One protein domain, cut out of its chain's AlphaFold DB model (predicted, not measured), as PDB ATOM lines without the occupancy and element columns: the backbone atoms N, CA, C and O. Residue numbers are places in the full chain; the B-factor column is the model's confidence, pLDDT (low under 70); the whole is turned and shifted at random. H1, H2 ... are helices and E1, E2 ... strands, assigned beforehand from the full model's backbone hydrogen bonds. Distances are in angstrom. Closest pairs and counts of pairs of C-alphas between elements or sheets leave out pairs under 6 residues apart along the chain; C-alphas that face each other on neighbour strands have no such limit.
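AT A GLANCE: This is residues 2 to 113 and 247 to 353 of the 381 residues of an uncharacterized protein of Leptospira yanagawae serovar Saopaulo str. Sao Paulo = ATCC 700523 (UniProt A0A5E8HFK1). A long, twisted sheet of nine strands makes the body; toward one end, where E5 bends and E6 runs on into E7, it curls round helix H6, while H1 and H2 cover one face near its E2 edge. H4 and H5 lie off the sheet, beyond E7, at one end of the longest axis. The 219 printed residues hold, along the chain, helices H1 to H3, strands E1 to E7, helices H4 to H6, then E8 and E9. The sheet's order is E2, E1, E3, E4, E9, E8, E6, E5, E7, all antiparallel, and the class is mixed, helices and strands. The whole is only just compact, close to loose, with a radius of gyration of the C-alphas of 20.3 A, and elongated, spanning 62 by 39 by 31 A.

IN THESE COORDINATES: Start with the sheet: E1 is residues 54 to 62, E2 68 to 72, E3 82 to 93 and E4 96 to 107. Find C-alpha 247 at (27.067, -25.665, 11.021); from there E5 runs 42.7 A to residue 262, followed by E6, 266 to 275, and E7, 278 to 283. E8 is residues 324 to 332; E9, residues 335 to 347, runs 39.1 A to C-alpha 347 at (12.866, -18.417, -2.229). H1, residues 5 to 24, begins at (-17.373, -40.558, 19.289) and is 28.1 A long. H2 is residues 28 to 34, H3 40 to 43, H4 285 to 288, H5 291 to 297 and H6 302 to 314, 18.3 A long.

HOW THE PARTS SIT: Look first at E4 and E9, antiparallel at 173 degrees, with N 103 and O 342 2.9 A apart. The hairpin E3 and E4 has N 93 and O 96 at 2.9 A; the hairpin E8 and E9 has N 332 and O 335 at 2.8 A. E5 bends by 51 degrees at residue 252; its pairing is staggered, with E7 (N 250 and O 280, 2.8 A) and with E6 (N 259 and O 270, 2.8 A). The closest C-alphas of H6 and E9 are those of Leu 312 and Glu 345, 5.7 A apart. H1 and H2 lie on the same face, making two layers, helices on one face of a sheet. H1 runs slantwise to the strands over E2 and E1, at a height over the sheet of 8.8 A; Thr 20 and Trp 68 have the closest C-alphas of H1 and E2, at 6.6 A. H2 is over E1 and only just stands up from the sheet, rising 41 degrees. H3 only grazes the sheet; H4 and H5 are not on it. Each O i to N i+4 pair is within hydrogen-bond range in H1, H2 and H6; in H5, 1 of 3 is, beside 3 of 4 O i to N i+3 pairs, and H3 and H4 are too short for an O i to N i+4 pair.

THE WHOLE: The C-alphas farthest apart, of Pro 290 and Lys 333, are 65.1 A apart. Residues 114 to 246 are cut out, and C-alphas 113 and 247 stand 41.1 A apart across the cut. Of the links printed whole, none is long. The mean pLDDT of the printed part is 85.2, and among the residues under 70 are 283 to 302 and 350 to 353.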
ATOM      1  N   HIS A   2     -12.244 -37.945  28.327       68.12
ATOM      2  CA  HIS A   2     -13.567 -38.372  27.881       68.12
ATOM      3  C   HIS A   2     -13.533 -39.028  26.497       68.12
ATOM      4  O   HIS A   2     -13.009 -38.456  25.545       68.12
ATOM      5  N   LYS A   3     -14.162 -40.203  26.382       85.94
ATOM      6  CA  LYS A   3     -14.500 -40.805  25.088       85.94
ATOM      7  C   LYS A   3     -15.409 -39.845  24.326       85.94
ATOM      8  O   LYS A   3     -16.398 -39.364  24.881       85.94
ATOM      9  N   ASN A   4     -15.093 -39.582  23.066       91.56
ATOM     10  CA  ASN A   4     -15.841 -38.659  22.227       91.56
ATOM     11  C   ASN A   4     -15.966 -39.241  20.817       91.56
ATOM     12  O   ASN A   4     -15.056 -39.133  19.994       91.56
ATOM     13  N   LEU A   5     -17.118 -39.860  20.547       91.44
ATOM     14  CA  LEU A   5     -17.373 -40.558  19.289       91.44
ATOM     15  C   LEU A   5     -17.323 -39.619  18.074       91.44
ATOM     16  O   LEU A   5     -16.829 -40.019  17.022       91.44
ATOM     17  N   ASP A   6     -17.792 -38.378  18.215       91.94
ATOM     18  CA  ASP A   6     -17.771 -37.396  17.128       91.94
ATOM     19  C   ASP A   6     -16.332 -37.002  16.768       91.94
ATOM     20  O   ASP A   6     -15.972 -36.976  15.588       91.94
ATOM     21  N   GLN A   7     -15.480 -36.771  17.772       93.06
ATOM     22  CA  GLN A   7     -14.056 -36.502  17.552       93.06
ATOM     23  C   GLN A   7     -13.325 -37.733  17.011       93.06
ATOM     24  O   GLN A   7     -12.519 -37.607  16.091       93.06
ATOM     25  N   TYR A   8     -13.632 -38.930  17.518       93.44
ATOM     26  CA  TYR A   8     -13.086 -40.181  16.991       93.44
ATOM     27  C   TYR A   8     -13.396 -40.334  15.494       93.44
ATOM     28  O   TYR A   8     -12.499 -40.606  14.692       93.44
ATOM     29  N   GLN A   9     -14.652 -40.109  15.092       91.81
ATOM     30  CA  GLN A   9     -15.070 -40.159  13.689       91.81
ATOM     31  C   GLN A   9     -14.397 -39.071  12.847       91.81
ATOM     32  O   GLN A   9     -13.975 -39.349  11.721       91.81
ATOM     33  N   PHE A  10     -14.268 -37.853  13.381       93.00
ATOM     34  CA  PHE A  10     -13.553 -36.764  12.720       93.00
ATOM     35  C   PHE A  10     -12.105 -37.153  12.413       93.00
ATOM     36  O   PHE A  10     -11.690 -37.083  11.255       93.00
ATOM     37  N   TRP A  11     -11.350 -37.581  13.428       92.19
ATOM     38  CA  TRP A  11      -9.924 -37.880  13.301       92.19
ATOM     39  C   TRP A  11      -9.666 -39.135  12.470       92.19
ATOM     40  O   TRP A  11      -8.772 -39.119  11.630       92.19
ATOM     41  N   THR A  12     -10.509 -40.164  12.593       91.44
ATOM     42  CA  THR A  12     -10.463 -41.340  11.705       91.44
ATOM     43  C   THR A  12     -10.704 -40.937  10.246       91.44
ATOM     44  O   THR A  12      -9.978 -41.349   9.342       91.44
ATOM     45  N   GLY A  13     -11.706 -40.086   9.995       91.19
ATOM     46  CA  GLY A  13     -11.993 -39.577   8.654       91.19
ATOM     47  C   GLY A  13     -10.884 -38.678   8.099       91.19
ATOM     48  O   GLY A  13     -10.625 -38.704   6.894       91.19
ATOM     49  N   TYR A  14     -10.225 -37.900   8.962       90.75
ATOM     50  CA  TYR A  14      -9.092 -37.050   8.602       90.75
ATOM     51  C   TYR A  14      -7.847 -37.874   8.260       90.75
ATOM     52  O   TYR A  14      -7.223 -37.617   7.234       90.75
ATOM     53  N   ASP A  15      -7.521 -38.895   9.054       88.00
ATOM     54  CA  ASP A  15      -6.434 -39.833   8.760       88.00
ATOM     55  C   ASP A  15      -6.662 -40.550   7.419       88.00
ATOM     56  O   ASP A  15      -5.805 -40.522   6.531       88.00
ATOM     57  N   HIS A  16      -7.867 -41.089   7.199       90.06
ATOM     58  CA  HIS A  16      -8.199 -41.738   5.929       90.06
ATOM     59  C   HIS A  16      -8.070 -40.781   4.732       90.06
ATOM     60  O   HIS A  16      -7.546 -41.156   3.678       90.06
ATOM     61  N   LEU A  17      -8.489 -39.524   4.906       90.88
ATOM     62  CA  LEU A  17      -8.295 -38.463   3.921       90.88
ATOM     63  C   LEU A  17      -6.801 -38.250   3.618       90.88
ATOM     64  O   LEU A  17      -6.420 -38.272   2.448       90.88
ATOM     65  N   GLN A  18      -5.945 -38.096   4.634       87.81
ATOM     66  CA  GLN A  18      -4.499 -37.899   4.445       87.81
ATOM     67  C   GLN A  18      -3.836 -39.090   3.740       87.81
ATOM     68  O   GLN A  18      -3.054 -38.898   2.805       87.81
ATOM     69  N   LYS A  19      -4.177 -40.322   4.140       86.38
ATOM     70  CA  LYS A  19      -3.690 -41.554   3.497       86.38
ATOM     71  C   LYS A  19      -4.106 -41.627   2.029       86.38
ATOM     72  O   LYS A  19      -3.274 -41.944   1.180       86.38
ATOM     73  N   THR A  20      -5.347 -41.252   1.715       90.31
ATOM     74  CA  THR A  20      -5.843 -41.226   0.330       90.31
ATOM     75  C   THR A  20      -5.138 -40.153  -0.506       90.31
ATOM     76  O   THR A  20      -4.765 -40.412  -1.647       90.31
ATOM     77  N   ILE A  21      -4.907 -38.951   0.034       89.25
ATOM     78  CA  ILE A  21      -4.153 -37.897  -0.672       89.25
ATOM     79  C   ILE A  21      -2.761 -38.414  -1.054       89.25
ATOM     80  O   ILE A  21      -2.361 -38.296  -2.214       89.25
ATOM     81  N   LYS A  22      -2.054 -39.034  -0.098       85.19
ATOM     82  CA  LYS A  22      -0.727 -39.621  -0.324       85.19
ATOM     83  C   LYS A  22      -0.762 -40.722  -1.387       85.19
ATOM     84  O   LYS A  22       0.053 -40.686  -2.300       85.19
ATOM     85  N   SER A  23      -1.717 -41.655  -1.320       84.44
ATOM     86  CA  SER A  23      -1.818 -42.761  -2.288       84.44
ATOM     87  C   SER A  23      -2.257 -42.322  -3.691       84.44
ATOM     88  O   SER A  23      -1.923 -42.974  -4.678       84.44
ATOM     89  N   THR A  24      -2.982 -41.205  -3.804       84.94
ATOM     90  CA  THR A  24      -3.430 -40.652  -5.096       84.94
ATOM     91  C   THR A  24      -2.275 -40.029  -5.882       84.94
ATOM     92  O   THR A  24      -2.316 -39.933  -7.114       84.94
ATOM     93  N   ALA A  25      -1.233 -39.567  -5.198       75.19
ATOM     94  CA  ALA A  25      -0.095 -38.971  -5.861       75.19
ATOM     95  C   ALA A  25       0.824 -40.041  -6.452       75.19
ATOM     96  O   ALA A  25       1.606 -40.679  -5.759       75.19
ATOM     97  N   LYS A  26       0.761 -40.195  -7.776       66.69
ATOM     98  CA  LYS A  26       1.708 -41.030  -8.533       66.69
ATOM     99  C   LYS A  26       3.096 -40.388  -8.674       66.69
ATOM    100  O   LYS A  26       4.027 -41.059  -9.097       66.69
ATOM    101  N   ASN A  27       3.212 -39.093  -8.372       67.62
ATOM    102  CA  ASN A  27       4.426 -38.287  -8.474       67.62
ATOM    103  C   ASN A  27       4.590 -37.474  -7.179       67.62
ATOM    104  O   ASN A  27       3.655 -36.780  -6.765       67.62
ATOM    105  N   GLU A  28       5.770 -37.541  -6.560       79.38
ATOM    106  CA  GLU A  28       6.113 -36.797  -5.340       79.38
ATOM    107  C   GLU A  28       5.997 -35.274  -5.520       79.38
ATOM    108  O   GLU A  28       5.713 -34.556  -4.562       79.38
ATOM    109  N   ILE A  29       6.116 -34.779  -6.757       85.00
ATOM    110  CA  ILE A  29       6.053 -33.351  -7.090       85.00
ATOM    111  C   ILE A  29       4.685 -32.755  -6.768       85.00
ATOM    112  O   ILE A  29       4.618 -31.685  -6.168       85.00
ATOM    113  N   HIS A  30       3.584 -33.441  -7.092       87.69
ATOM    114  CA  HIS A  30       2.251 -32.927  -6.763       87.69
ATOM    115  C   HIS A  30       2.013 -32.879  -5.251       87.69
ATOM    116  O   HIS A  30       1.383 -31.938  -4.776       87.69
ATOM    117  N   LEU A  31       2.535 -33.842  -4.478       85.81
ATOM    118  CA  LEU A  31       2.439 -33.794  -3.012       85.81
ATOM    119  C   LEU A  31       3.267 -32.656  -2.432       85.81
ATOM    120  O   LEU A  31       2.766 -31.916  -1.586       85.81
ATOM    121  N   ALA A  32       4.507 -32.498  -2.899       85.69
ATOM    122  CA  ALA A  32       5.372 -31.404  -2.483       85.69
ATOM    123  C   ALA A  32       4.719 -30.050  -2.802       85.69
ATOM    124  O   ALA A  32       4.594 -29.201  -1.916       85.69
ATOM    125  N   ALA A  33       4.198 -29.890  -4.021       89.62
ATOM    126  CA  ALA A  33       3.507 -28.683  -4.446       89.62
ATOM    127  C   ALA A  33       2.209 -28.452  -3.650       89.62
ATOM    128  O   ALA A  33       1.898 -27.323  -3.275       89.62
ATOM    129  N   LEU A  34       1.448 -29.497  -3.317       89.69
ATOM    130  CA  LEU A  34       0.240 -29.362  -2.494       89.69
ATOM    131  C   LEU A  34       0.570 -28.957  -1.045       89.69
ATOM    132  O   LEU A  34      -0.254 -28.342  -0.359       89.69
ATOM    133  N   ALA A  35       1.777 -29.286  -0.581       85.75
ATOM    134  CA  ALA A  35       2.322 -28.888   0.712       85.75
ATOM    135  C   ALA A  35       2.951 -27.479   0.714       85.75
ATOM    136  O   ALA A  35       3.455 -27.050   1.749       85.75
ATOM    137  N   GLY A  36       2.905 -26.742  -0.404       84.31
ATOM    138  CA  GLY A  36       3.495 -25.400  -0.514       84.31
ATOM    139  C   GLY A  36       4.981 -25.401  -0.891       84.31
ATOM    140  O   GLY A  36       5.660 -24.383  -0.749       84.31
ATOM    141  N   SER A  37       5.516 -26.539  -1.345       84.38
ATOM    142  CA  SER A  37       6.896 -26.659  -1.800       84.38
ATOM    143  C   SER A  37       6.992 -26.889  -3.302       84.38
ATOM    144  O   SER A  37       6.695 -27.974  -3.789       84.38
ATOM    145  N   LEU A  38       7.525 -25.898  -4.010       84.19
ATOM    146  CA  LEU A  38       7.903 -26.003  -5.413       84.19
ATOM    147  C   LEU A  38       9.378 -25.629  -5.580       84.19
ATOM    148  O   LEU A  38       9.846 -24.694  -4.924       84.19
ATOM    149  N   SER A  39      10.101 -26.371  -6.418       73.50
ATOM    150  CA  SER A  39      11.421 -25.983  -6.924       73.50
ATOM    151  C   SER A  39      11.332 -25.605  -8.397       73.50
ATOM    152  O   SER A  39      10.466 -26.104  -9.118       73.50
ATOM    153  N   GLU A  40      12.268 -24.765  -8.839       74.44
ATOM    154  CA  GLU A  40      12.393 -24.312 -10.229       74.44
ATOM    155  C   GLU A  40      12.354 -25.477 -11.235       74.44
ATOM    156  O   GLU A  40      11.548 -25.459 -12.163       74.44
ATOM    157  N   ASP A  41      13.116 -26.544 -10.980       77.44
ATOM    158  CA  ASP A  41      13.215 -27.715 -11.870       77.44
ATOM    159  C   ASP A  41      11.890 -28.475 -12.054       77.44
ATOM    160  O   ASP A  41      11.697 -29.210 -13.023       77.44
ATOM    161  N   THR A  42      10.964 -28.315 -11.108       80.25
ATOM    162  CA  THR A  42       9.670 -29.013 -11.096       80.25
ATOM    163  C   THR A  42       8.497 -28.114 -11.474       80.25
ATOM    164  O   THR A  42       7.386 -28.610 -11.654       80.25
ATOM    165  N   GLU A  43       8.729 -26.809 -11.647       84.62
ATOM    166  CA  GLU A  43       7.684 -25.833 -11.974       84.62
ATOM    167  C   GLU A  43       6.968 -26.181 -13.282       84.62
ATOM    168  O   GLU A  43       5.742 -26.116 -13.361       84.62
ATOM    169  N   THR A  44       7.726 -26.606 -14.295       85.12
ATOM    170  CA  THR A  44       7.211 -26.953 -15.630       85.12
ATOM    171  C   THR A  44       6.258 -28.146 -15.626       85.12
ATOM    172  O   THR A  44       5.553 -28.366 -16.609       85.12
ATOM    173  N   GLN A  45       6.214 -28.906 -14.529       87.38
ATOM    174  CA  GLN A  45       5.353 -30.075 -14.372       87.38
ATOM    175  C   GLN A  45       3.985 -29.726 -13.770       87.38
ATOM    176  O   GLN A  45       3.097 -30.577 -13.759       87.38
ATOM    177  N   LEU A  46       3.796 -28.496 -13.280       89.94
ATOM    178  CA  LEU A  46       2.509 -28.026 -12.776       89.94
ATOM    179  C   LEU A  46       1.660 -27.406 -13.891       89.94
ATOM    180  O   LEU A  46       2.171 -26.757 -14.806       89.94
ATOM    181  N   LEU A  47       0.335 -27.540 -13.777       91.06
ATOM    182  CA  LEU A  47      -0.579 -26.761 -14.611       91.06
ATOM    183  C   LEU A  47      -0.475 -25.272 -14.283       91.06
ATOM    184  O   LEU A  47      -0.227 -24.887 -13.143       91.06
ATOM    185  N   LYS A  48      -0.737 -24.437 -15.285       91.88
ATOM    186  CA  LYS A  48      -0.851 -22.986 -15.130       91.88
ATOM    187  C   LYS A  48      -2.319 -22.572 -15.152       91.88
ATOM    188  O   LYS A  48      -3.115 -23.168 -15.879       91.88
ATOM    189  N   ASN A  49      -2.685 -21.582 -14.344       88.31
ATOM    190  CA  ASN A  49      -4.011 -20.967 -14.405       88.31
ATOM    191  C   ASN A  49      -4.143 -20.057 -15.651       88.31
ATOM    192  O   ASN A  49      -3.221 -19.960 -16.463       88.31
ATOM    193  N   SER A  50      -5.285 -19.376 -15.800       87.69
ATOM    194  CA  SER A  50      -5.544 -18.441 -16.910       87.69
ATOM    195  C   SER A  50      -4.525 -17.304 -17.020       87.69
ATOM    196  O   SER A  50      -4.286 -16.812 -18.118       87.69
ATOM    197  N   ASP A  51      -3.901 -16.926 -15.905       88.69
ATOM    198  CA  ASP A  51      -2.911 -15.849 -15.821       88.69
ATOM    199  C   ASP A  51      -1.473 -16.368 -16.020       88.69
ATOM    200  O   ASP A  51      -0.504 -15.631 -15.850       88.69
ATOM    201  N   GLY A  52      -1.307 -17.653 -16.357       89.88
ATOM    202  CA  GLY A  52      -0.001 -18.284 -16.542       89.88
ATOM    203  C   GLY A  52       0.720 -18.657 -15.238       89.88
ATOM    204  O   GLY A  52       1.886 -19.052 -15.290       89.88
ATOM    205  N   ILE A  53       0.050 -18.569 -14.086       92.06
ATOM    206  CA  ILE A  53       0.623 -18.843 -12.761       92.06
ATOM    207  C   ILE A  53       0.596 -20.353 -12.478       92.06
ATOM    208  O   ILE A  53      -0.481 -20.956 -12.568       92.06
ATOM    209  N   PRO A  54       1.732 -20.979 -12.106       94.00
ATOM    210  CA  PRO A  54       1.770 -22.385 -11.712       94.00
ATOM    211  C   PRO A  54       0.849 -22.682 -10.525       94.00
ATOM    212  O   PRO A  54       0.826 -21.960  -9.524       94.00
ATOM    213  N   MET A  55       0.105 -23.779 -10.623       94.38
ATOM    214  CA  MET A  55      -0.843 -24.207  -9.608       94.38
ATOM    215  C   MET A  55      -0.923 -25.728  -9.472       94.38
ATOM    216  O   MET A  55      -0.650 -26.499 -10.396       94.38
ATOM    217  N   VAL A  56      -1.376 -26.170  -8.305       93.88
ATOM    218  CA  VAL A  56      -1.803 -27.548  -8.068       93.88
ATOM    219  C   VAL A  56      -3.147 -27.550  -7.360       93.88
ATOM    220  O   VAL A  56      -3.332 -26.850  -6.364       93.88
ATOM    221  N   SER A  57      -4.087 -28.342  -7.871       94.38
ATOM    222  CA  SER A  57      -5.396 -28.512  -7.252       94.38
ATOM    223  C   SER A  57      -5.776 -29.980  -7.121       94.38
ATOM    224  O   SER A  57      -5.483 -30.805  -7.990       94.38
ATOM    225  N   LEU A  58      -6.428 -30.301  -6.006       94.94
ATOM    226  CA  LEU A  58      -6.898 -31.634  -5.670       94.94
ATOM    227  C   LEU A  58      -8.326 -31.544  -5.146       94.94
ATOM    228  O   LEU A  58      -8.589 -30.875  -4.145       94.94
ATOM    229  N   THR A  59      -9.234 -32.259  -5.795       96.06
ATOM    230  CA  THR A  59     -10.632 -32.364  -5.381       96.06
ATOM    231  C   THR A  59     -10.915 -33.778  -4.900       96.06
ATOM    232  O   THR A  59     -10.487 -34.749  -5.521       96.06
ATOM    233  N   GLY A  60     -11.652 -33.899  -3.799       95.19
ATOM    234  CA  GLY A  60     -12.063 -35.168  -3.217       95.19
ATOM    235  C   GLY A  60     -13.562 -35.232  -2.979       95.19
ATOM    236  O   GLY A  60     -14.172 -34.268  -2.507       95.19
ATOM    237  N   ARG A  61     -14.152 -36.390  -3.265       94.06
ATOM    238  CA  ARG A  61     -15.520 -36.742  -2.864       94.06
ATOM    239  C   ARG A  61     -15.488 -37.962  -1.969       94.06
ATOM    240  O   ARG A  61     -14.676 -38.861  -2.194       94.06
ATOM    241  N   LYS A  62     -16.363 -37.967  -0.974       91.75
ATOM    242  CA  LYS A  62     -16.476 -39.041  -0.001       91.75
ATOM    243  C   LYS A  62     -17.759 -39.822  -0.247       91.75
ATOM    244  O   LYS A  62     -18.834 -39.233  -0.336       91.75
ATOM    245  N   ASP A  63     -17.652 -41.140  -0.361       87.69
ATOM    246  CA  ASP A  63     -18.826 -42.007  -0.443       87.69
ATOM    247  C   ASP A  63     -19.458 -42.247   0.947       87.69
ATOM    248  O   ASP A  63     -18.991 -41.757   1.982       87.69
ATOM    249  N   GLN A  64     -20.550 -43.012   0.981       82.06
ATOM    250  CA  GLN A  64     -21.241 -43.358   2.230       82.06
ATOM    251  C   GLN A  64     -20.378 -44.206   3.182       82.06
ATOM    252  O   GLN A  64     -20.554 -44.126   4.397       82.06
ATOM    253  N   ASN A  65     -19.402 -44.942   2.647       79.56
ATOM    254  CA  ASN A  65     -18.478 -45.806   3.380       79.56
ATOM    255  C   ASN A  65     -17.191 -45.076   3.812       79.56
ATOM    256  O   ASN A  65     -16.250 -45.716   4.270       79.56
ATOM    257  N   GLN A  66     -17.143 -43.742   3.698       76.56
ATOM    258  CA  GLN A  66     -15.959 -42.910   3.951       76.56
ATOM    259  C   GLN A  66     -14.786 -43.143   2.985       76.56
ATOM    260  O   GLN A  66     -13.690 -42.645   3.254       76.56
ATOM    261  N   ASN A  67     -14.985 -43.834   1.860       86.19
ATOM    262  CA  ASN A  67     -13.963 -43.942   0.828       86.19
ATOM    263  C   ASN A  67     -13.861 -42.642   0.046       86.19
ATOM    264  O   ASN A  67     -14.862 -42.005  -0.292       86.19
ATOM    265  N   TRP A  68     -12.627 -42.267  -0.258       92.06
ATOM    266  CA  TRP A  68     -12.318 -41.029  -0.942       92.06
ATOM    267  C   TRP A  68     -11.957 -41.288  -2.401       92.06
ATOM    268  O   TRP A  68     -11.018 -42.020  -2.702       92.06
ATOM    269  N   SER A  69     -12.661 -40.622  -3.313       91.94
ATOM    270  CA  SER A  69     -12.255 -40.519  -4.714       91.94
ATOM    271  C   SER A  69     -11.608 -39.158  -4.950       91.94
ATOM    272  O   SER A  69     -12.279 -38.131  -4.813       91.94
ATOM    273  N   MET A  70     -10.326 -39.159  -5.306       93.31
ATOM    274  CA  MET A  70      -9.518 -37.956  -5.494       93.31
ATOM    275  C   MET A  70      -9.219 -37.703  -6.971       93.31
ATOM    276  O   MET A  70      -8.983 -38.639  -7.736       93.31
ATOM    277  N   ARG A  71      -9.222 -36.433  -7.382       92.44
ATOM    278  CA  ARG A  71      -8.945 -35.999  -8.755       92.44
ATOM    279  C   ARG A  71      -8.064 -34.758  -8.753       92.44
ATOM    280  O   ARG A  71      -8.424 -33.739  -8.165       92.44
ATOM    281  N   TRP A  72      -6.919 -34.855  -9.419       92.06
ATOM    282  CA  TRP A  72      -6.060 -33.707  -9.693       92.06
ATOM    283  C   TRP A  72      -6.685 -32.848 -10.791       92.06
ATOM    284  O   TRP A  72      -7.212 -33.397 -11.760       92.06
ATOM    285  N   TYR A  73      -6.585 -31.527 -10.658       91.00
ATOM    286  CA  TYR A  73      -6.895 -30.580 -11.733       91.00
ATOM    287  C   TYR A  73      -8.315 -30.675 -12.309       91.00
ATOM    288  O   TYR A  73      -8.533 -30.516 -13.509       91.00
ATOM    289  N   GLU A  74      -9.305 -30.923 -11.450       84.94
ATOM    290  CA  GLU A  74     -10.706 -30.890 -11.868       84.94
ATOM    291  C   GLU A  74     -11.126 -29.447 -12.191       84.94
ATOM    292  O   GLU A  74     -11.043 -28.556 -11.343       84.94
ATOM    293  N   VAL A  75     -11.571 -29.222 -13.427       73.00
ATOM    294  CA  VAL A  75     -12.071 -27.924 -13.895       73.00
ATOM    295  C   VAL A  75     -13.445 -27.672 -13.273       73.00
ATOM    296  O   VAL A  75     -14.346 -28.495 -13.424       73.00
ATOM    297  N   GLU A  76     -13.597 -26.547 -12.567       69.56
ATOM    298  CA  GLU A  76     -14.858 -26.098 -11.948       69.56
ATOM    299  C   GLU A  76     -15.605 -27.193 -11.151       69.56
ATOM    300  O   GLU A  76     -16.719 -27.596 -11.509       69.56
ATOM    301  N   PRO A  77     -15.036 -27.700 -10.039       76.69
ATOM    302  CA  PRO A  77     -15.665 -28.768  -9.277       76.69
ATOM    303  C   PRO A  77     -16.973 -28.277  -8.637       76.69
ATOM    304  O   PRO A  77     -16.981 -27.614  -7.601       76.69
ATOM    305  N   LYS A  78     -18.109 -28.639  -9.245       78.25
ATOM    306  CA  LYS A  78     -19.453 -28.252  -8.772       78.25
ATOM    307  C   LYS A  78     -19.811 -28.863  -7.413       78.25
ATOM    308  O   LYS A  78     -20.635 -28.312  -6.687       78.25
ATOM    309  N   GLN A  79     -19.221 -30.010  -7.075       86.69
ATOM    310  CA  GLN A  79     -19.449 -30.728  -5.819       86.69
ATOM    311  C   GLN A  79     -18.154 -31.374  -5.320       86.69
ATOM    312  O   GLN A  79     -17.497 -32.107  -6.062       86.69
ATOM    313  N   TYR A  80     -17.821 -31.128  -4.053       93.19
ATOM    314  CA  TYR A  80     -16.658 -31.694  -3.377       93.19
ATOM    315  C   TYR A  80     -16.863 -31.772  -1.860       93.19
ATOM    316  O   TYR A  80     -17.573 -30.945  -1.277       93.19
ATOM    317  N   ASP A  81     -16.211 -32.745  -1.227       94.62
ATOM    318  CA  ASP A  81     -16.080 -32.879   0.232       94.62
ATOM    319  C   ASP A  81     -14.692 -32.474   0.721       94.62
ATOM    320  O   ASP A  81     -14.520 -32.131   1.890       94.62
ATOM    321  N   TYR A  82     -13.722 -32.478  -0.191       96.12
ATOM    322  CA  TYR A  82     -12.380 -31.959  -0.015       96.12
ATOM    323  C   TYR A  82     -11.987 -31.147  -1.245       96.12
ATOM    324  O   TYR A  82     -12.240 -31.554  -2.377       96.12
ATOM    325  N   TYR A  83     -11.350 -30.010  -1.026       96.38
ATOM    326  CA  TYR A  83     -10.745 -29.211  -2.076       96.38
ATOM    327  C   TYR A  83      -9.453 -28.625  -1.543       96.38
ATOM    328  O   TYR A  83      -9.439 -28.047  -0.461       96.38
ATOM    329  N   ALA A  84      -8.379 -28.747  -2.301       95.75
ATOM    330  CA  ALA A  84      -7.141 -28.052  -2.034       95.75
ATOM    331  C   ALA A  84      -6.646 -27.388  -3.311       95.75
ATOM    332  O   ALA A  84      -6.716 -27.975  -4.388       95.75
ATOM    333  N   ASN A  85      -6.150 -26.168  -3.177       95.31
ATOM    334  CA  ASN A  85      -5.554 -25.405  -4.259       95.31
ATOM    335  C   ASN A  85      -4.342 -24.654  -3.733       95.31
ATOM    336  O   ASN A  85      -4.426 -24.034  -2.671       95.31
ATOM    337  N   VAL A  86      -3.242 -24.714  -4.473       95.44
ATOM    338  CA  VAL A  86      -2.019 -23.968  -4.190       95.44
ATOM    339  C   VAL A  86      -1.590 -23.248  -5.455       95.44
ATOM    340  O   VAL A  86      -1.471 -23.882  -6.502       95.44
ATOM    341  N   THR A  87      -1.354 -21.948  -5.355       95.38
ATOM    342  CA  THR A  87      -0.830 -21.102  -6.433       95.38
ATOM    343  C   THR A  87       0.557 -20.597  -6.064       95.38
ATOM    344  O   THR A  87       0.827 -20.285  -4.904       95.38
ATOM    345  N   TYR A  88       1.440 -20.537  -7.059       94.44
ATOM    346  CA  TYR A  88       2.832 -20.116  -6.922       94.44
ATOM    347  C   TYR A  88       3.084 -18.900  -7.801       94.44
ATOM    348  O   TYR A  88       3.558 -19.033  -8.925       94.44
ATOM    349  N   THR A  89       2.756 -17.711  -7.310       93.25
ATOM    350  CA  THR A  89       2.925 -16.467  -8.068       93.25
ATOM    351  C   THR A  89       4.398 -16.056  -8.056       93.25
ATOM    352  O   THR A  89       4.903 -15.708  -6.982       93.25
ATOM    353  N   PRO A  90       5.110 -16.079  -9.200       90.88
ATOM    354  CA  PRO A  90       6.499 -15.638  -9.254       90.88
ATOM    355  C   PRO A  90       6.595 -14.142  -8.935       90.88
ATOM    356  O   PRO A  90       5.783 -13.347  -9.411       90.88
ATOM    357  N   LYS A  91       7.588 -13.750  -8.135       90.19
ATOM    358  CA  LYS A  91       7.916 -12.348  -7.850       90.19
ATOM    359  C   LYS A  91       9.432 -12.157  -7.855       90.19
ATOM    360  O   LYS A  91      10.177 -13.092  -7.571       90.19
ATOM    361  N   SER A  92       9.860 -10.924  -8.108       88.75
ATOM    362  CA  SER A  92      11.235 -10.480  -7.876       88.75
ATOM    363  C   SER A  92      11.272  -9.580  -6.642       88.75
ATOM    364  O   SER A  92      10.442  -8.676  -6.508       88.75
ATOM    365  N   TRP A  93      12.207  -9.841  -5.734       89.44
ATOM    366  CA  TRP A  93      12.465  -9.030  -4.548       89.44
ATOM    367  C   TRP A  93      13.970  -8.842  -4.407       89.44
ATOM    368  O   TRP A  93      14.681  -9.824  -4.237       89.44
ATOM    369  N   GLU A  94      14.449  -7.600  -4.519       86.56
ATOM    370  CA  GLU A  94      15.889  -7.286  -4.447       86.56
ATOM    371  C   GLU A  94      16.725  -8.153  -5.406       86.56
ATOM    372  O   GLU A  94      17.725  -8.746  -5.019       86.56
ATOM    373  N   GLU A  95      16.260  -8.282  -6.657       83.25
ATOM    374  CA  GLU A  95      16.878  -9.115  -7.709       83.25
ATOM    375  C   GLU A  95      16.877 -10.631  -7.415       83.25
ATOM    376  O   GLU A  95      17.440 -11.419  -8.174       83.25
ATOM    377  N   LYS A  96      16.192 -11.071  -6.351       86.38
ATOM    378  CA  LYS A  96      16.023 -12.483  -5.985       86.38
ATOM    379  C   LYS A  96      14.665 -12.999  -6.452       86.38
ATOM    380  O   LYS A  96      13.627 -12.379  -6.210       86.38
ATOM    381  N   ASP A  97      14.669 -14.180  -7.062       88.12
ATOM    382  CA  ASP A  97      13.446 -14.871  -7.467       88.12
ATOM    383  C   ASP A  97      12.781 -15.578  -6.282       88.12
ATOM    384  O   ASP A  97      13.363 -16.451  -5.617       88.12
ATOM    385  N   ILE A  98      11.516 -15.243  -6.049       90.69
ATOM    386  CA  ILE A  98      10.686 -15.835  -5.002       90.69
ATOM    387  C   ILE A  98       9.332 -16.279  -5.566       90.69
ATOM    388  O   ILE A  98       8.906 -15.848  -6.638       90.69
ATOM    389  N   TYR A  99       8.612 -17.093  -4.799       91.31
ATOM    390  CA  TYR A  99       7.184 -17.322  -4.992       91.31
ATOM    391  C   TYR A  99       6.398 -16.730  -3.834       91.31
ATOM    392  O   TYR A  99       6.722 -16.988  -2.675       91.31
ATOM    393  N   ALA A 100       5.317 -16.020  -4.147       93.50
ATOM    394  CA  ALA A 100       4.201 -15.899  -3.223       93.50
ATOM    395  C   ALA A 100       3.317 -17.137  -3.369       93.50
ATOM    396  O   ALA A 100       2.814 -17.434  -4.453       93.50
ATOM    397  N   VAL A 101       3.176 -17.869  -2.272       94.12
ATOM    398  CA  VAL A 101       2.455 -19.130  -2.202       94.12
ATOM    399  C   VAL A 101       1.160 -18.895  -1.451       94.12
ATOM    400  O   VAL A 101       1.165 -18.559  -0.267       94.12
ATOM    401  N   GLU A 102       0.048 -19.096  -2.143       95.38
ATOM    402  CA  GLU A 102      -1.283 -19.066  -1.552       95.38
ATOM    403  C   GLU A 102      -1.858 -20.467  -1.589       95.38
ATOM    404  O   GLU A 102      -1.950 -21.099  -2.639       95.38
ATOM    405  N   ARG A 103      -2.264 -20.968  -0.428       95.12
ATOM    406  CA  ARG A 103      -2.871 -22.289  -0.298       95.12
ATOM    407  C   ARG A 103      -4.229 -22.154   0.340       95.12
ATOM    408  O   ARG A 103      -4.384 -21.471   1.345       95.12
ATOM    409  N   LYS A 104      -5.206 -22.860  -0.212       96.88
ATOM    410  CA  LYS A 104      -6.562 -22.959   0.313       96.88
ATOM    411  C   LYS A 104      -6.969 -24.416   0.368       96.88
ATOM    412  O   LYS A 104      -6.954 -25.095  -0.650       96.88
ATOM    413  N   ILE A 105      -7.365 -24.872   1.547       96.62
ATOM    414  CA  ILE A 105      -7.927 -26.196   1.789       96.62
ATOM    415  C   ILE A 105      -9.335 -26.013   2.334       96.62
ATOM    416  O   ILE A 105      -9.554 -25.213   3.239       96.62
ATOM    417  N   ILE A 106     -10.282 -26.774   1.808       96.81
ATOM    418  CA  ILE A 106     -11.631 -26.917   2.332       96.81
ATOM    419  C   ILE A 106     -11.882 -28.403   2.566       96.81
ATOM    420  O   ILE A 106     -11.636 -29.211   1.675       96.81
ATOM    421  N   HIS A 107     -12.411 -28.774   3.729       95.06
ATOM    422  CA  HIS A 107     -12.914 -30.127   3.959       95.06
ATOM    423  C   HIS A 107     -14.207 -30.136   4.776       95.06
ATOM    424  O   HIS A 107     -14.406 -29.314   5.671       95.06
ATOM    425  N   LYS A 108     -15.087 -31.097   4.479       94.94
ATOM    426  CA  LYS A 108     -16.410 -31.259   5.106       94.94
ATOM    427  C   LYS A 108     -16.441 -32.377   6.153       94.94
ATOM    428  O   LYS A 108     -17.375 -33.175   6.220       94.94
ATOM    429  N   LEU A 109     -15.380 -32.471   6.956       92.81
ATOM    430  CA  LEU A 109     -15.348 -33.370   8.114       92.81
ATOM    431  C   LEU A 109     -15.959 -32.659   9.324       92.81
ATOM    432  O   LEU A 109     -15.664 -31.490   9.572       92.81
ATOM    433  N   LYS A 110     -16.810 -33.370  10.062       92.88
ATOM    434  CA  LYS A 110     -17.533 -32.870  11.238       92.88
ATOM    435  C   LYS A 110     -17.053 -33.579  12.499       92.88
ATOM    436  O   LYS A 110     -16.619 -34.720  12.392       92.88
ATOM    437  N   GLY A 111     -17.204 -32.931  13.651       92.12
ATOM    438  CA  GLY A 111     -16.981 -33.555  14.964       92.12
ATOM    439  C   GLY A 111     -15.805 -32.994  15.759       92.12
ATOM    440  O   GLY A 111     -15.590 -33.420  16.884       92.12
ATOM    441  N   PHE A 112     -15.079 -32.018  15.211       94.25
ATOM    442  CA  PHE A 112     -13.996 -31.322  15.906       94.25
ATOM    443  C   PHE A 112     -14.040 -29.823  15.615       94.25
ATOM    444  O   PHE A 112     -14.184 -29.414  14.460       94.25
ATOM    445  N   GLN A 113     -13.869 -29.004  16.644       94.75
ATOM    446  CA  GLN A 113     -13.594 -27.577  16.541       94.75
ATOM    447  C   GLN A 113     -12.322 -27.222  17.336       94.75
ATOM    448  O   GLN A 113     -12.031 -27.868  18.338       94.75
ATOM    449  N   ILE A 247      27.794 -26.929  10.877       75.94
ATOM    450  CA  ILE A 247      27.067 -25.665  11.021       75.94
ATOM    451  C   ILE A 247      26.227 -25.739  12.300       75.94
ATOM    452  O   ILE A 247      25.595 -26.750  12.607       75.94
ATOM    453  N   THR A 248      26.208 -24.643  13.040       85.44
ATOM    454  CA  THR A 248      25.326 -24.388  14.173       85.44
ATOM    455  C   THR A 248      24.499 -23.153  13.847       85.44
ATOM    456  O   THR A 248      25.044 -22.054  13.781       85.44
ATOM    457  N   LEU A 249      23.200 -23.347  13.643       85.56
ATOM    458  CA  LEU A 249      22.214 -22.276  13.534       85.56
ATOM    459  C   LEU A 249      21.581 -22.076  14.909       85.56
ATOM    460  O   LEU A 249      21.035 -23.025  15.468       85.56
ATOM    461  N   LYS A 250      21.631 -20.857  15.435       91.19
ATOM    462  CA  LYS A 250      20.916 -20.446  16.643       91.19
ATOM    463  C   LYS A 250      19.911 -19.367  16.292       91.19
ATOM    464  O   LYS A 250      20.234 -18.423  15.579       91.19
ATOM    465  N   ILE A 251      18.708 -19.520  16.812       92.00
ATOM    466  CA  ILE A 251      17.596 -18.593  16.684       92.00
ATOM    467  C   ILE A 251      17.101 -18.337  18.099       92.00
ATOM    468  O   ILE A 251      16.739 -19.277  18.800       92.00
ATOM    469  N   GLU A 252      17.079 -17.080  18.509       94.38
ATOM    470  CA  GLU A 252      16.624 -16.660  19.828       94.38
ATOM    471  C   GLU A 252      15.374 -15.797  19.691       94.38
ATOM    472  O   GLU A 252      15.299 -14.915  18.826       94.38
ATOM    473  N   ASN A 253      14.412 -16.011  20.586       94.25
ATOM    474  CA  ASN A 253      13.164 -15.257  20.670       94.25
ATOM    475  C   ASN A 253      12.368 -15.225  19.348       94.25
ATOM    476  O   ASN A 253      11.856 -14.173  18.954       94.25
ATOM    477  N   LEU A 254      12.263 -16.357  18.641       94.81
ATOM    478  CA  LEU A 254      11.331 -16.475  17.516       94.81
ATOM    479  C   LEU A 254       9.907 -16.496  18.066       94.81
ATOM    480  O   LEU A 254       9.531 -17.427  18.779       94.81
ATOM    481  N   GLU A 255       9.119 -15.480  17.729       95.88
ATOM    482  CA  GLU A 255       7.776 -15.304  18.266       95.88
ATOM    483  C   GLU A 255       6.710 -15.511  17.191       95.88
ATOM    484  O   GLU A 255       6.694 -14.837  16.156       95.88
ATOM    485  N   TYR A 256       5.782 -16.420  17.470       95.94
ATOM    486  CA  TYR A 256       4.594 -16.674  16.670       95.94
ATOM    487  C   TYR A 256       3.342 -16.373  17.488       95.94
ATOM    488  O   TYR A 256       3.242 -16.741  18.657       95.94
ATOM    489  N   ARG A 257       2.372 -15.715  16.860       97.12
ATOM    490  CA  ARG A 257       1.077 -15.383  17.451       97.12
ATOM    491  C   ARG A 257      -0.014 -16.208  16.799       97.12
ATOM    492  O   ARG A 257      -0.049 -16.307  15.578       97.12
ATOM    493  N   LEU A 258      -0.958 -16.682  17.603       97.50
ATOM    494  CA  LEU A 258      -2.206 -17.303  17.184       97.50
ATOM    495  C   LEU A 258      -3.389 -16.606  17.869       97.50
ATOM    496  O   LEU A 258      -3.643 -16.814  19.051       97.50
ATOM    497  N   LYS A 259      -4.130 -15.785  17.127       97.81
ATOM    498  CA  LYS A 259      -5.403 -15.213  17.576       97.81
ATOM    499  C   LYS A 259      -6.535 -16.205  17.373       97.81
ATOM    500  O   LYS A 259      -6.584 -16.890  16.351       97.81
ATOM    501  N   THR A 260      -7.461 -16.225  18.314       97.38
ATOM    502  CA  THR A 260      -8.561 -17.184  18.378       97.38
ATOM    503  C   THR A 260      -9.882 -16.445  18.576       97.38
ATOM    504  O   THR A 260      -9.988 -15.501  19.356       97.38
ATOM    505  N   ILE A 261     -10.907 -16.869  17.843       97.25
ATOM    506  CA  ILE A 261     -12.289 -16.408  18.003       97.25
ATOM    507  C   ILE A 261     -13.137 -17.669  18.106       97.25
ATOM    508  O   ILE A 261     -13.324 -18.363  17.107       97.25
ATOM    509  N   LEU A 262     -13.567 -18.005  19.321       96.19
ATOM    510  CA  LEU A 262     -14.279 -19.245  19.632       96.19
ATOM    511  C   LEU A 262     -15.747 -18.911  19.908       96.19
ATOM    512  O   LEU A 262     -16.080 -18.356  20.955       96.19
ATOM    513  N   GLU A 263     -16.623 -19.215  18.959       95.06
ATOM    514  CA  GLU A 263     -18.055 -18.930  19.046       95.06
ATOM    515  C   GLU A 263     -18.858 -20.233  19.117       95.06
ATOM    516  O   GLU A 263     -18.334 -21.349  19.067       95.06
ATOM    517  N   LYS A 264     -20.183 -20.112  19.242       92.69
ATOM    518  CA  LYS A 264     -21.078 -21.272  19.319       92.69
ATOM    519  C   LYS A 264     -20.938 -22.183  18.092       92.69
ATOM    520  O   LYS A 264     -20.682 -23.381  18.243       92.69
ATOM    521  N   ASP A 265     -21.050 -21.592  16.904       94.19
ATOM    522  CA  ASP A 265     -21.134 -22.307  15.625       94.19
ATOM    523  C   ASP A 265     -19.908 -22.104  14.725       94.19
ATOM    524  O   ASP A 265     -19.826 -22.713  13.658       94.19
ATOM    525  N   SER A 266     -18.951 -21.270  15.131       96.81
ATOM    526  CA  SER A 266     -17.751 -20.974  14.353       96.81
ATOM    527  C   SER A 266     -16.542 -20.806  15.254       96.81
ATOM    528  O   SER A 266     -16.591 -20.059  16.223       96.81
ATOM    529  N   ASP A 267     -15.433 -21.419  14.867       97.94
ATOM    530  CA  ASP A 267     -14.137 -21.188  15.491       97.94
ATOM    531  C   ASP A 267     -13.170 -20.684  14.421       97.94
ATOM    532  O   ASP A 267     -13.054 -21.282  13.347       97.94
ATOM    533  N   THR A 268     -12.479 -19.587  14.710       98.12
ATOM    534  CA  THR A 268     -11.539 -18.956  13.782       98.12
ATOM    535  C   THR A 268     -10.167 -18.818  14.422       98.12
ATOM    536  O   THR A 268     -10.050 -18.374  15.562       98.12
ATOM    537  N   LEU A 269      -9.127 -19.174  13.674       98.12
ATOM    538  CA  LEU A 269      -7.727 -19.064  14.058       98.12
ATOM    539  C   LEU A 269      -7.003 -18.163  13.056       98.12
ATOM    540  O   LEU A 269      -7.137 -18.353  11.847       98.12
ATOM    541  N   HIS A 270      -6.218 -17.209  13.545       97.75
ATOM    542  CA  HIS A 270      -5.350 -16.363  12.726       97.75
ATOM    543  C   HIS A 270      -3.939 -16.400  13.288       97.75
ATOM    544  O   HIS A 270      -3.699 -15.917  14.394       97.75
ATOM    545  N   GLY A 271      -3.012 -16.970  12.535       96.62
ATOM    546  CA  GLY A 271      -1.640 -17.154  12.963       96.62
ATOM    547  C   GLY A 271      -0.645 -16.414  12.083       96.62
ATOM    548  O   GLY A 271      -0.834 -16.339  10.870       96.62
ATOM    549  N   ASN A 272       0.406 -15.866  12.689       95.50
ATOM    550  CA  ASN A 272       1.504 -15.211  11.981       95.50
ATOM    551  C   ASN A 272       2.751 -15.096  12.869       95.50
ATOM    552  O   ASN A 272       2.647 -15.004  14.094       95.50
ATOM    553  N   PHE A 273       3.928 -15.012  12.250       93.75
ATOM    554  CA  PHE A 273       5.151 -14.643  12.964       93.75
ATOM    555  C   PHE A 273       5.145 -13.148  13.306       93.75
ATOM    556  O   PHE A 273       4.636 -12.331  12.536       93.75
ATOM    557  N   LEU A 274       5.660 -12.799  14.485       92.12
ATOM    558  CA  LEU A 274       5.737 -11.419  14.973       92.12
ATOM    559  C   LEU A 274       7.147 -10.854  14.873       92.12
ATOM    560  O   LEU A 274       7.317  -9.717  14.440       92.12
ATOM    561  N   ARG A 275       8.145 -11.624  15.312       91.38
ATOM    562  CA  ARG A 275       9.543 -11.192  15.352       91.38
ATOM    563  C   ARG A 275      10.495 -12.369  15.527       91.38
ATOM    564  O   ARG A 275      10.087 -13.468  15.897       91.38
ATOM    565  N   ILE A 276      11.767 -12.078  15.300       90.69
ATOM    566  CA  ILE A 276      12.930 -12.886  15.652       90.69
ATOM    567  C   ILE A 276      13.871 -11.977  16.443       90.69
ATOM    568  O   ILE A 276      14.031 -10.812  16.082       90.69
ATOM    569  N   GLY A 277      14.434 -12.467  17.545       87.56
ATOM    570  CA  GLY A 277      15.360 -11.694  18.367       87.56
ATOM    571  C   GLY A 277      16.756 -11.678  17.765       87.56
ATOM    572  O   GLY A 277      17.156 -10.708  17.125       87.56
ATOM    573  N   LYS A 278      17.500 -12.766  17.974       88.25
ATOM    574  CA  LYS A 278      18.862 -12.933  17.456       88.25
ATOM    575  C   LYS A 278      18.932 -14.172  16.581       88.25
ATOM    576  O   LYS A 278      18.269 -15.170  16.844       88.25
ATOM    577  N   LYS A 279      19.761 -14.107  15.549       86.19
ATOM    578  CA  LYS A 279      20.158 -15.252  14.735       86.19
ATOM    579  C   LYS A 279      21.676 -15.291  14.684       86.19
ATOM    580  O   LYS A 279      22.313 -14.254  14.518       86.19
ATOM    581  N   GLU A 280      22.244 -16.471  14.866       84.94
ATOM    582  CA  GLU A 280      23.677 -16.704  14.722       84.94
ATOM    583  C   GLU A 280      23.895 -17.964  13.905       84.94
ATOM    584  O   GLU A 280      23.233 -18.982  14.118       84.94
ATOM    585  N   ILE A 281      24.858 -17.905  12.998       78.19
ATOM    586  CA  ILE A 281      25.250 -19.034  12.172       78.19
ATOM    587  C   ILE A 281      26.756 -19.157  12.281       78.19
ATOM    588  O   ILE A 281      27.497 -18.283  11.854       78.19
ATOM    589  N   ASN A 282      27.209 -20.260  12.863       75.44
ATOM    590  CA  ASN A 282      28.626 -20.512  13.101       75.44
ATOM    591  C   ASN A 282      28.989 -21.907  12.590       75.44
ATOM    592  O   ASN A 282      28.139 -22.794  12.574       75.44
ATOM    593  N   GLY A 283      30.243 -22.159  12.208       64.38
ATOM    594  CA  GLY A 283      30.636 -23.514  11.821       64.38
ATOM    595  C   GLY A 283      32.033 -23.681  11.238       64.38
ATOM    596  O   GLY A 283      32.588 -22.768  10.635       64.38
ATOM    597  N   ASN A 284      32.585 -24.888  11.361       55.69
ATOM    598  CA  ASN A 284      33.880 -25.241  10.765       55.69
ATOM    599  C   ASN A 284      33.775 -25.504   9.253       55.69
ATOM    600  O   ASN A 284      34.779 -25.446   8.550       55.69
ATOM    601  N   PHE A 285      32.565 -25.750   8.736       52.06
ATOM    602  CA  PHE A 285      32.312 -25.891   7.297       52.06
ATOM    603  C   PHE A 285      32.718 -24.631   6.512       52.06
ATOM    604  O   PHE A 285      33.239 -24.735   5.405       52.06
ATOM    605  N   PHE A 286      32.591 -23.453   7.135       49.31
ATOM    606  CA  PHE A 286      33.035 -22.171   6.580       49.31
ATOM    607  C   PHE A 286      34.560 -22.047   6.418       49.31
ATOM    608  O   PHE A 286      35.013 -21.170   5.688       49.31
ATOM    609  N   TYR A 287      35.348 -22.906   7.077       41.88
ATOM    610  CA  TYR A 287      36.816 -22.850   7.076       41.88
ATOM    611  C   TYR A 287      37.483 -23.924   6.201       41.88
ATOM    612  O   TYR A 287      38.659 -23.788   5.874       41.88
ATOM    613  N   VAL A 288      36.768 -24.994   5.832       39.66
ATOM    614  CA  VAL A 288      37.344 -26.156   5.118       39.66
ATOM    615  C   VAL A 288      37.043 -26.130   3.614       39.66
ATOM    616  O   VAL A 288      37.818 -26.669   2.826       39.66
ATOM    617  N   ILE A 289      35.954 -25.482   3.188       44.12
ATOM    618  CA  ILE A 289      35.611 -25.321   1.769       44.12
ATOM    619  C   ILE A 289      35.958 -23.890   1.334       44.12
ATOM    620  O   ILE A 289      35.542 -22.949   2.012       44.12
ATOM    621  N   PRO A 290      36.682 -23.683   0.213       44.22
ATOM    622  CA  PRO A 290      36.925 -22.341  -0.308       44.22
ATOM    623  C   PRO A 290      35.591 -21.610  -0.488       44.22
ATOM    624  O   PRO A 290      34.682 -22.153  -1.117       44.22
ATOM    625  N   GLN A 291      35.462 -20.383   0.025       44.09
ATOM    626  CA  GLN A 291      34.190 -19.641   0.006       44.09
ATOM    627  C   GLN A 291      33.560 -19.536  -1.400       44.09
ATOM    628  O   GLN A 291      32.339 -19.544  -1.533       44.09
ATOM    629  N   GLY A 292      34.380 -19.552  -2.462       40.22
ATOM    630  CA  GLY A 292      33.916 -19.595  -3.854       40.22
ATOM    631  C   GLY A 292      33.091 -20.837  -4.232       40.22
ATOM    632  O   GLY A 292      32.206 -20.730  -5.073       40.22
ATOM    633  N   PHE A 293      33.313 -21.992  -3.593       44.38
ATOM    634  CA  PHE A 293      32.493 -23.197  -3.787       44.38
ATOM    635  C   PHE A 293      31.202 -23.156  -2.962       44.38
ATOM    636  O   PHE A 293      30.171 -23.629  -3.427       44.38
ATOM    637  N   VAL A 294      31.222 -22.553  -1.770       46.84
ATOM    638  CA  VAL A 294      30.018 -22.389  -0.932       46.84
ATOM    639  C   VAL A 294      28.990 -21.491  -1.632       46.84
ATOM    640  O   VAL A 294      27.819 -21.858  -1.697       46.84
ATOM    641  N   ASN A 295      29.441 -20.408  -2.274       42.00
ATOM    642  CA  ASN A 295      28.600 -19.519  -3.092       42.00
ATOM    643  C   ASN A 295      27.997 -20.201  -4.337       42.00
ATOM    644  O   ASN A 295      27.026 -19.703  -4.902       42.00
ATOM    645  N   PHE A 296      28.567 -21.325  -4.790       45.81
ATOM    646  CA  PHE A 296      28.047 -22.081  -5.934       45.81
ATOM    647  C   PHE A 296      26.838 -22.953  -5.549       45.81
ATOM    648  O   PHE A 296      25.970 -23.210  -6.380       45.81
ATOM    649  N   PHE A 297      26.764 -23.391  -4.286       48.09
ATOM    650  CA  PHE A 297      25.692 -24.256  -3.770       48.09
ATOM    651  C   PHE A 297      24.669 -23.519  -2.895       48.09
ATOM    652  O   PHE A 297      23.544 -23.996  -2.738       48.09
ATOM    653  N   ILE A 298      25.034 -22.366  -2.332       50.88
ATOM    654  CA  ILE A 298      24.166 -21.521  -1.512       50.88
ATOM    655  C   ILE A 298      24.069 -20.158  -2.211       50.88
ATOM    656  O   ILE A 298      25.096 -19.505  -2.384       50.88
ATOM    657  N   PRO A 299      22.873 -19.726  -2.658       44.62
ATOM    658  CA  PRO A 299      22.705 -18.401  -3.248       44.62
ATOM    659  C   PRO A 299      22.976 -17.323  -2.182       44.62
ATOM    660  O   PRO A 299      22.157 -17.152  -1.275       44.62
ATOM    661  N   GLY A 300      24.118 -16.635  -2.287       52.12
ATOM    662  CA  GLY A 300      24.627 -15.686  -1.281       52.12
ATOM    663  C   GLY A 300      25.437 -16.355  -0.158       52.12
ATOM    664  O   GLY A 300      25.512 -17.581  -0.071       52.12
ATOM    665  N   ASN A 301      26.043 -15.560   0.736       69.06
ATOM    666  CA  ASN A 301      26.567 -16.108   1.998       69.06
ATOM    667  C   ASN A 301      25.384 -16.681   2.813       69.06
ATOM    668  O   ASN A 301      24.269 -16.168   2.744       69.06
ATOM    669  N   MET A 302      25.609 -17.736   3.600       69.00
ATOM    670  CA  MET A 302      24.587 -18.343   4.456       69.00
ATOM    671  C   MET A 302      23.882 -17.326   5.353       69.00
ATOM    672  O   MET A 302      22.666 -17.414   5.494       69.00
ATOM    673  N   ASP A 303      24.611 -16.360   5.909       73.88
ATOM    674  CA  ASP A 303      24.011 -15.299   6.722       73.88
ATOM    675  C   ASP A 303      22.919 -14.564   5.939       73.88
ATOM    676  O   ASP A 303      21.766 -14.549   6.355       73.88
ATOM    677  N   GLU A 304      23.232 -14.084   4.735       78.50
ATOM    678  CA  GLU A 304      22.259 -13.447   3.845       78.50
ATOM    679  C   GLU A 304      21.097 -14.392   3.497       78.50
ATOM    680  O   GLU A 304      19.928 -13.998   3.495       78.50
ATOM    681  N   TYR A 305      21.390 -15.675   3.257       78.88
ATOM    682  CA  TYR A 305      20.351 -16.640   2.924       78.88
ATOM    683  C   TYR A 305      19.294 -16.765   4.031       78.88
ATOM    684  O   TYR A 305      18.092 -16.743   3.731       78.88
ATOM    685  N   PHE A 306      19.736 -16.920   5.281       80.31
ATOM    686  CA  PHE A 306      18.852 -17.038   6.439       80.31
ATOM    687  C   PHE A 306      18.217 -15.699   6.806       80.31
ATOM    688  O   PHE A 306      17.058 -15.671   7.223       80.31
ATOM    689  N   ASP A 307      18.927 -14.596   6.596       85.62
ATOM    690  CA  ASP A 307      18.409 -13.248   6.792       85.62
ATOM    691  C   ASP A 307      17.189 -12.980   5.928       85.62
ATOM    692  O   ASP A 307      16.135 -12.592   6.442       85.62
ATOM    693  N   ASP A 308      17.296 -13.289   4.644       87.31
ATOM    694  CA  ASP A 308      16.178 -13.214   3.720       87.31
ATOM    695  C   ASP A 308      15.046 -14.162   4.125       87.31
ATOM    696  O   ASP A 308      13.877 -13.787   4.085       87.31
ATOM    697  N   PHE A 309      15.373 -15.400   4.521       87.31
ATOM    698  CA  PHE A 309      14.369 -16.384   4.927       87.31
ATOM    699  C   PHE A 309      13.516 -15.859   6.089       87.31
ATOM    700  O   PHE A 309      12.288 -15.913   6.019       87.31
ATOM    701  N   PHE A 310      14.142 -15.313   7.136       88.81
ATOM    702  CA  PHE A 310      13.412 -14.756   8.276       88.81
ATOM    703  C   PHE A 310      12.687 -13.453   7.932       88.81
ATOM    704  O   PHE A 310      11.584 -13.228   8.432       88.81
ATOM    705  N   THR A 311      13.248 -12.634   7.040       90.69
ATOM    706  CA  THR A 311      12.567 -11.441   6.519       90.69
ATOM    707  C   THR A 311      11.270 -11.818   5.803       90.69
ATOM    708  O   THR A 311      10.209 -11.285   6.132       90.69
ATOM    709  N   LEU A 312      11.307 -12.805   4.903       90.81
ATOM    710  CA  LEU A 312      10.116 -13.321   4.221       90.81
ATOM    711  C   LEU A 312       9.129 -13.988   5.194       90.81
ATOM    712  O   LEU A 312       7.915 -13.834   5.059       90.81
ATOM    713  N   LEU A 313       9.638 -14.696   6.209       90.56
ATOM    714  CA  LEU A 313       8.823 -15.356   7.231       90.56
ATOM    715  C   LEU A 313       8.025 -14.354   8.081       90.56
ATOM    716  O   LEU A 313       6.864 -14.623   8.391       90.56
ATOM    717  N   ILE A 314       8.624 -13.222   8.460       91.12
ATOM    718  CA  ILE A 314       8.058 -12.279   9.442       91.12
ATOM    719  C   ILE A 314       7.409 -11.070   8.771       91.12
ATOM    720  O   ILE A 314       6.270 -10.724   9.091       91.12
ATOM    721  N   HIS A 315       8.114 -10.424   7.847       90.50
ATOM    722  CA  HIS A 315       7.703  -9.151   7.255       90.50
ATOM    723  C   HIS A 315       7.067  -9.321   5.878       90.50
ATOM    724  O   HIS A 315       6.140  -8.577   5.541       90.50
ATOM    725  N   GLY A 316       7.545 -10.306   5.112       89.75
ATOM    726  CA  GLY A 316       7.259 -10.412   3.686       89.75
ATOM    727  C   GLY A 316       7.882  -9.255   2.897       89.75
ATOM    728  O   GLY A 316       8.367  -8.270   3.452       89.75
ATOM    729  N   THR A 317       7.824  -9.344   1.578       87.56
ATOM    730  CA  THR A 317       8.404  -8.371   0.641       87.56
ATOM    731  C   THR A 317       7.785  -6.979   0.721       87.56
ATOM    732  O   THR A 317       8.438  -5.992   0.405       87.56
ATOM    733  N   GLN A 318       6.523  -6.874   1.146       80.38
ATOM    734  CA  GLN A 318       5.805  -5.596   1.251       80.38
ATOM    735  C   GLN A 318       5.774  -5.026   2.677       80.38
ATOM    736  O   GLN A 318       5.109  -4.017   2.910       80.38
ATOM    737  N   GLY A 319       6.406  -5.688   3.653       73.06
ATOM    738  CA  GLY A 319       6.370  -5.271   5.061       73.06
ATOM    739  C   GLY A 319       4.979  -5.328   5.711       73.06
ATOM    740  O   GLY A 319       4.780  -4.781   6.793       73.06
ATOM    741  N   ARG A 320       3.998  -5.974   5.063       67.19
ATOM    742  CA  ARG A 320       2.601  -6.101   5.530       67.19
ATOM    743  C   ARG A 320       2.331  -7.410   6.284       67.19
ATOM    744  O   ARG A 320       1.177  -7.750   6.537       67.19
ATOM    745  N   GLY A 321       3.394  -8.114   6.667       70.19
ATOM    746  CA  GLY A 321       3.359  -9.406   7.343       70.19
ATOM    747  C   GLY A 321       3.774 -10.533   6.400       70.19
ATOM    748  O   GLY A 321       3.346 -10.572   5.249       70.19
ATOM    749  N   GLY A 322       4.614 -11.433   6.909       87.25
ATOM    750  CA  GLY A 322       5.165 -12.569   6.176       87.25
ATOM    751  C   GLY A 322       4.213 -13.761   6.144       87.25
ATOM    752  O   GLY A 322       3.091 -13.667   5.653       87.25
ATOM    753  N   SER A 323       4.654 -14.899   6.671       90.88
ATOM    754  CA  SER A 323       3.870 -16.134   6.667       90.88
ATOM    755  C   SER A 323       2.659 -16.053   7.594       90.88
ATOM    756  O   SER A 323       2.774 -15.692   8.770       90.88
ATOM    757  N   GLN A 324       1.496 -16.423   7.061       94.62
ATOM    758  CA  GLN A 324       0.204 -16.321   7.728       94.62
ATOM    759  C   GLN A 324      -0.630 -17.585   7.522       94.62
ATOM    760  O   GLN A 324      -0.613 -18.205   6.457       94.62
ATOM    761  N   ILE A 325      -1.421 -17.925   8.535       95.31
ATOM    762  CA  ILE A 325      -2.476 -18.935   8.468       95.31
ATOM    763  C   ILE A 325      -3.787 -18.324   8.940       95.31
ATOM    764  O   ILE A 325      -3.848 -17.616   9.943       95.31
ATOM    765  N   HIS A 326      -4.857 -18.643   8.235       97.88
ATOM    766  CA  HIS A 326      -6.215 -18.371   8.653       97.88
ATOM    767  C   HIS A 326      -7.025 -19.655   8.530       97.88
ATOM    768  O   HIS A 326      -7.088 -20.252   7.459       97.88
ATOM    769  N   ALA A 327      -7.624 -20.098   9.627       97.81
ATOM    770  CA  ALA A 327      -8.469 -21.279   9.646       97.81
ATOM    771  C   ALA A 327      -9.841 -20.930  10.210       97.81
ATOM    772  O   ALA A 327      -9.935 -20.247  11.224       97.81
ATOM    773  N   LYS A 328     -10.901 -21.424   9.575       98.31
ATOM    774  CA  LYS A 328     -12.286 -21.265  10.016       98.31
ATOM    775  C   LYS A 328     -12.991 -22.614  10.009       98.31
ATOM    776  O   LYS A 328     -13.078 -23.260   8.966       98.31
ATOM    777  N   PHE A 329     -13.525 -23.005  11.157       97.94
ATOM    778  CA  PHE A 329     -14.304 -24.223  11.365       97.94
ATOM    779  C   PHE A 329     -15.753 -23.821  11.618       97.94
ATOM    780  O   PHE A 329     -16.089 -23.372  12.710       97.94
ATOM    781  N   GLN A 330     -16.604 -23.951  10.599       97.62
ATOM    782  CA  GLN A 330     -17.983 -23.466  10.627       97.62
ATOM    783  C   GLN A 330     -18.972 -24.632  10.644       97.62
ATOM    784  O   GLN A 330     -19.037 -25.415   9.693       97.62
ATOM    785  N   LYS A 331     -19.812 -24.702  11.675       95.81
ATOM    786  CA  LYS A 331     -21.000 -25.560  11.694       95.81
ATOM    787  C   LYS A 331     -22.098 -24.937  10.832       95.81
ATOM    788  O   LYS A 331     -22.310 -23.726  10.842       95.81
ATOM    789  N   THR A 332     -22.787 -25.769  10.064       91.94
ATOM    790  CA  THR A 332     -23.907 -25.401   9.191       91.94
ATOM    791  C   THR A 332     -25.056 -26.387   9.394       91.94
ATOM    792  O   THR A 332     -24.867 -27.470   9.946       91.94
ATOM    793  N   LYS A 333     -26.257 -26.072   8.887       87.06
ATOM    794  CA  LYS A 333     -27.391 -27.020   8.912       87.06
ATOM    795  C   LYS A 333     -27.083 -28.344   8.198       87.06
ATOM    796  O   LYS A 333     -27.698 -29.357   8.501       87.06
ATOM    797  N   GLN A 334     -26.152 -28.322   7.244       82.06
ATOM    798  CA  GLN A 334     -25.768 -29.469   6.420       82.06
ATOM    799  C   GLN A 334     -24.546 -30.224   6.978       82.06
ATOM    800  O   GLN A 334     -24.142 -31.229   6.399       82.06
ATOM    801  N   GLY A 335     -23.942 -29.765   8.082       90.62
ATOM    802  CA  GLY A 335     -22.767 -30.390   8.690       90.62
ATOM    803  C   GLY A 335     -21.728 -29.366   9.131       90.62
ATOM    804  O   GLY A 335     -22.036 -28.431   9.860       90.62
ATOM    805  N   GLN A 336     -20.483 -29.537   8.699       94.94
ATOM    806  CA  GLN A 336     -19.372 -28.659   9.059       94.94
ATOM    807  C   GLN A 336     -18.503 -28.398   7.830       94.94
ATOM    808  O   GLN A 336     -18.280 -29.304   7.028       94.94
ATOM    809  N   VAL A 337     -18.033 -27.162   7.674       96.88
ATOM    810  CA  VAL A 337     -17.104 -26.756   6.618       96.88
ATOM    811  C   VAL A 337     -15.884 -26.134   7.274       96.88
ATOM    812  O   VAL A 337     -15.987 -25.118   7.962       96.88
ATOM    813  N   ASN A 338     -14.730 -26.743   7.036       97.38
ATOM    814  CA  ASN A 338     -13.455 -26.284   7.564       97.38
ATOM    815  C   ASN A 338     -12.649 -25.712   6.414       97.38
ATOM    816  O   ASN A 338     -12.431 -26.402   5.421       97.38
ATOM    817  N   THR A 339     -12.242 -24.456   6.537       98.12
ATOM    818  CA  THR A 339     -11.426 -23.758   5.544       98.12
ATOM    819  C   THR A 339     -10.108 -23.372   6.184       98.12
ATOM    820  O   THR A 339     -10.110 -22.751   7.240       98.12
ATOM    821  N   ILE A 340      -8.993 -23.722   5.553       97.56
ATOM    822  CA  ILE A 340      -7.647 -23.347   5.979       97.56
ATOM    823  C   ILE A 340      -6.985 -22.652   4.798       97.56
ATOM    824  O   ILE A 340      -6.821 -23.249   3.736       97.56
ATOM    825  N   THR A 341      -6.613 -21.396   4.977       97.44
ATOM    826  CA  THR A 341      -5.868 -20.604   4.004       97.44
ATOM    827  C   THR A 341      -4.513 -20.231   4.575       97.44
ATOM    828  O   THR A 341      -4.444 -19.761   5.710       97.44
ATOM    829  N   THR A 342      -3.444 -20.418   3.810       95.31
ATOM    830  CA  THR A 342      -2.104 -19.959   4.180       95.31
ATOM    831  C   THR A 342      -1.532 -19.070   3.091       95.31
ATOM    832  O   THR A 342      -1.785 -19.297   1.907       95.31
ATOM    833  N   TYR A 343      -0.746 -18.089   3.511       94.81
ATOM    834  CA  TYR A 343       0.059 -17.239   2.646       94.81
ATOM    835  C   TYR A 343       1.498 -17.282   3.138       94.81
ATOM    836  O   TYR A 343       1.736 -17.165   4.341       94.81
ATOM    837  N   ASN A 344       2.456 -17.429   2.234       92.88
ATOM    838  CA  ASN A 344       3.872 -17.316   2.552       92.88
ATOM    839  C   ASN A 344       4.671 -16.922   1.314       92.88
ATOM    840  O   ASN A 344       4.288 -17.225   0.191       92.88
ATOM    841  N   GLU A 345       5.815 -16.281   1.522       92.06
ATOM    842  CA  GLU A 345       6.767 -15.981   0.457       92.06
ATOM    843  C   GLU A 345       8.019 -16.829   0.657       92.06
ATOM    844  O   GLU A 345       8.552 -16.915   1.763       92.06
ATOM    845  N   ILE A 346       8.454 -17.519  -0.394       87.75
ATOM    846  CA  ILE A 346       9.580 -18.457  -0.333       87.75
ATOM    847  C   ILE A 346      10.560 -18.190  -1.457       87.75
ATOM    848  O   ILE A 346      10.164 -17.876  -2.576       87.75
ATOM    849  N   LYS A 347      11.847 -18.398  -1.181       85.06
ATOM    850  CA  LYS A 347      12.866 -18.417  -2.229       85.06
ATOM    851  C   LYS A 347      12.575 -19.529  -3.235       85.06
ATOM    852  O   LYS A 347      12.239 -20.651  -2.847       85.06
ATOM    853  N   ARG A 348      12.750 -19.215  -4.521       81.56
ATOM    854  CA  ARG A 348      12.610 -20.174  -5.626       81.56
ATOM    855  C   ARG A 348      13.700 -21.251  -5.584       81.56
ATOM    856  O   ARG A 348      13.420 -22.426  -5.815       81.56
ATOM    857  N   LYS A 349      14.918 -20.867  -5.184       76.31
ATOM    858  CA  LYS A 349      16.035 -21.774  -4.874       76.31
ATOM    859  C   LYS A 349      16.115 -22.016  -3.368       76.31
ATOM    860  O   LYS A 349      16.290 -21.075  -2.595       76.31
ATOM    861  N   LYS A 350      15.978 -23.278  -2.952       69.69
ATOM    862  CA  LYS A 350      15.938 -23.674  -1.537       69.69
ATOM    863  C   LYS A 350      17.239 -24.339  -1.111       69.69
ATOM    864  O   LYS A 350      17.734 -25.231  -1.789       69.69
ATOM    865  N   PHE A 351      17.717 -23.968   0.068       65.75
ATOM    866  CA  PHE A 351      18.762 -24.676   0.796       65.75
ATOM    867  C   PHE A 351      18.140 -25.556   1.890       65.75
ATOM    868  O   PHE A 351      17.238 -25.116   2.607       65.75
ATOM    869  N   SER A 352      18.617 -26.796   2.030       64.25
ATOM    870  CA  SER A 352      18.170 -27.736   3.065       64.25
ATOM    871  C   SER A 352      19.327 -28.127   3.980       64.25
ATOM    872  O   SER A 352      20.246 -28.825   3.557       64.25
ATOM    873  N   LEU A 353      19.230 -27.759   5.264       58.28
ATOM    874  CA  LEU A 353      20.208 -28.103   6.313       58.28
ATOM    875  C   LEU A 353      20.360 -29.616   6.563       58.28
ATOM    876  O   LEU A 353      21.293 -30.040   7.246       58.28
TER     877      LEU A 353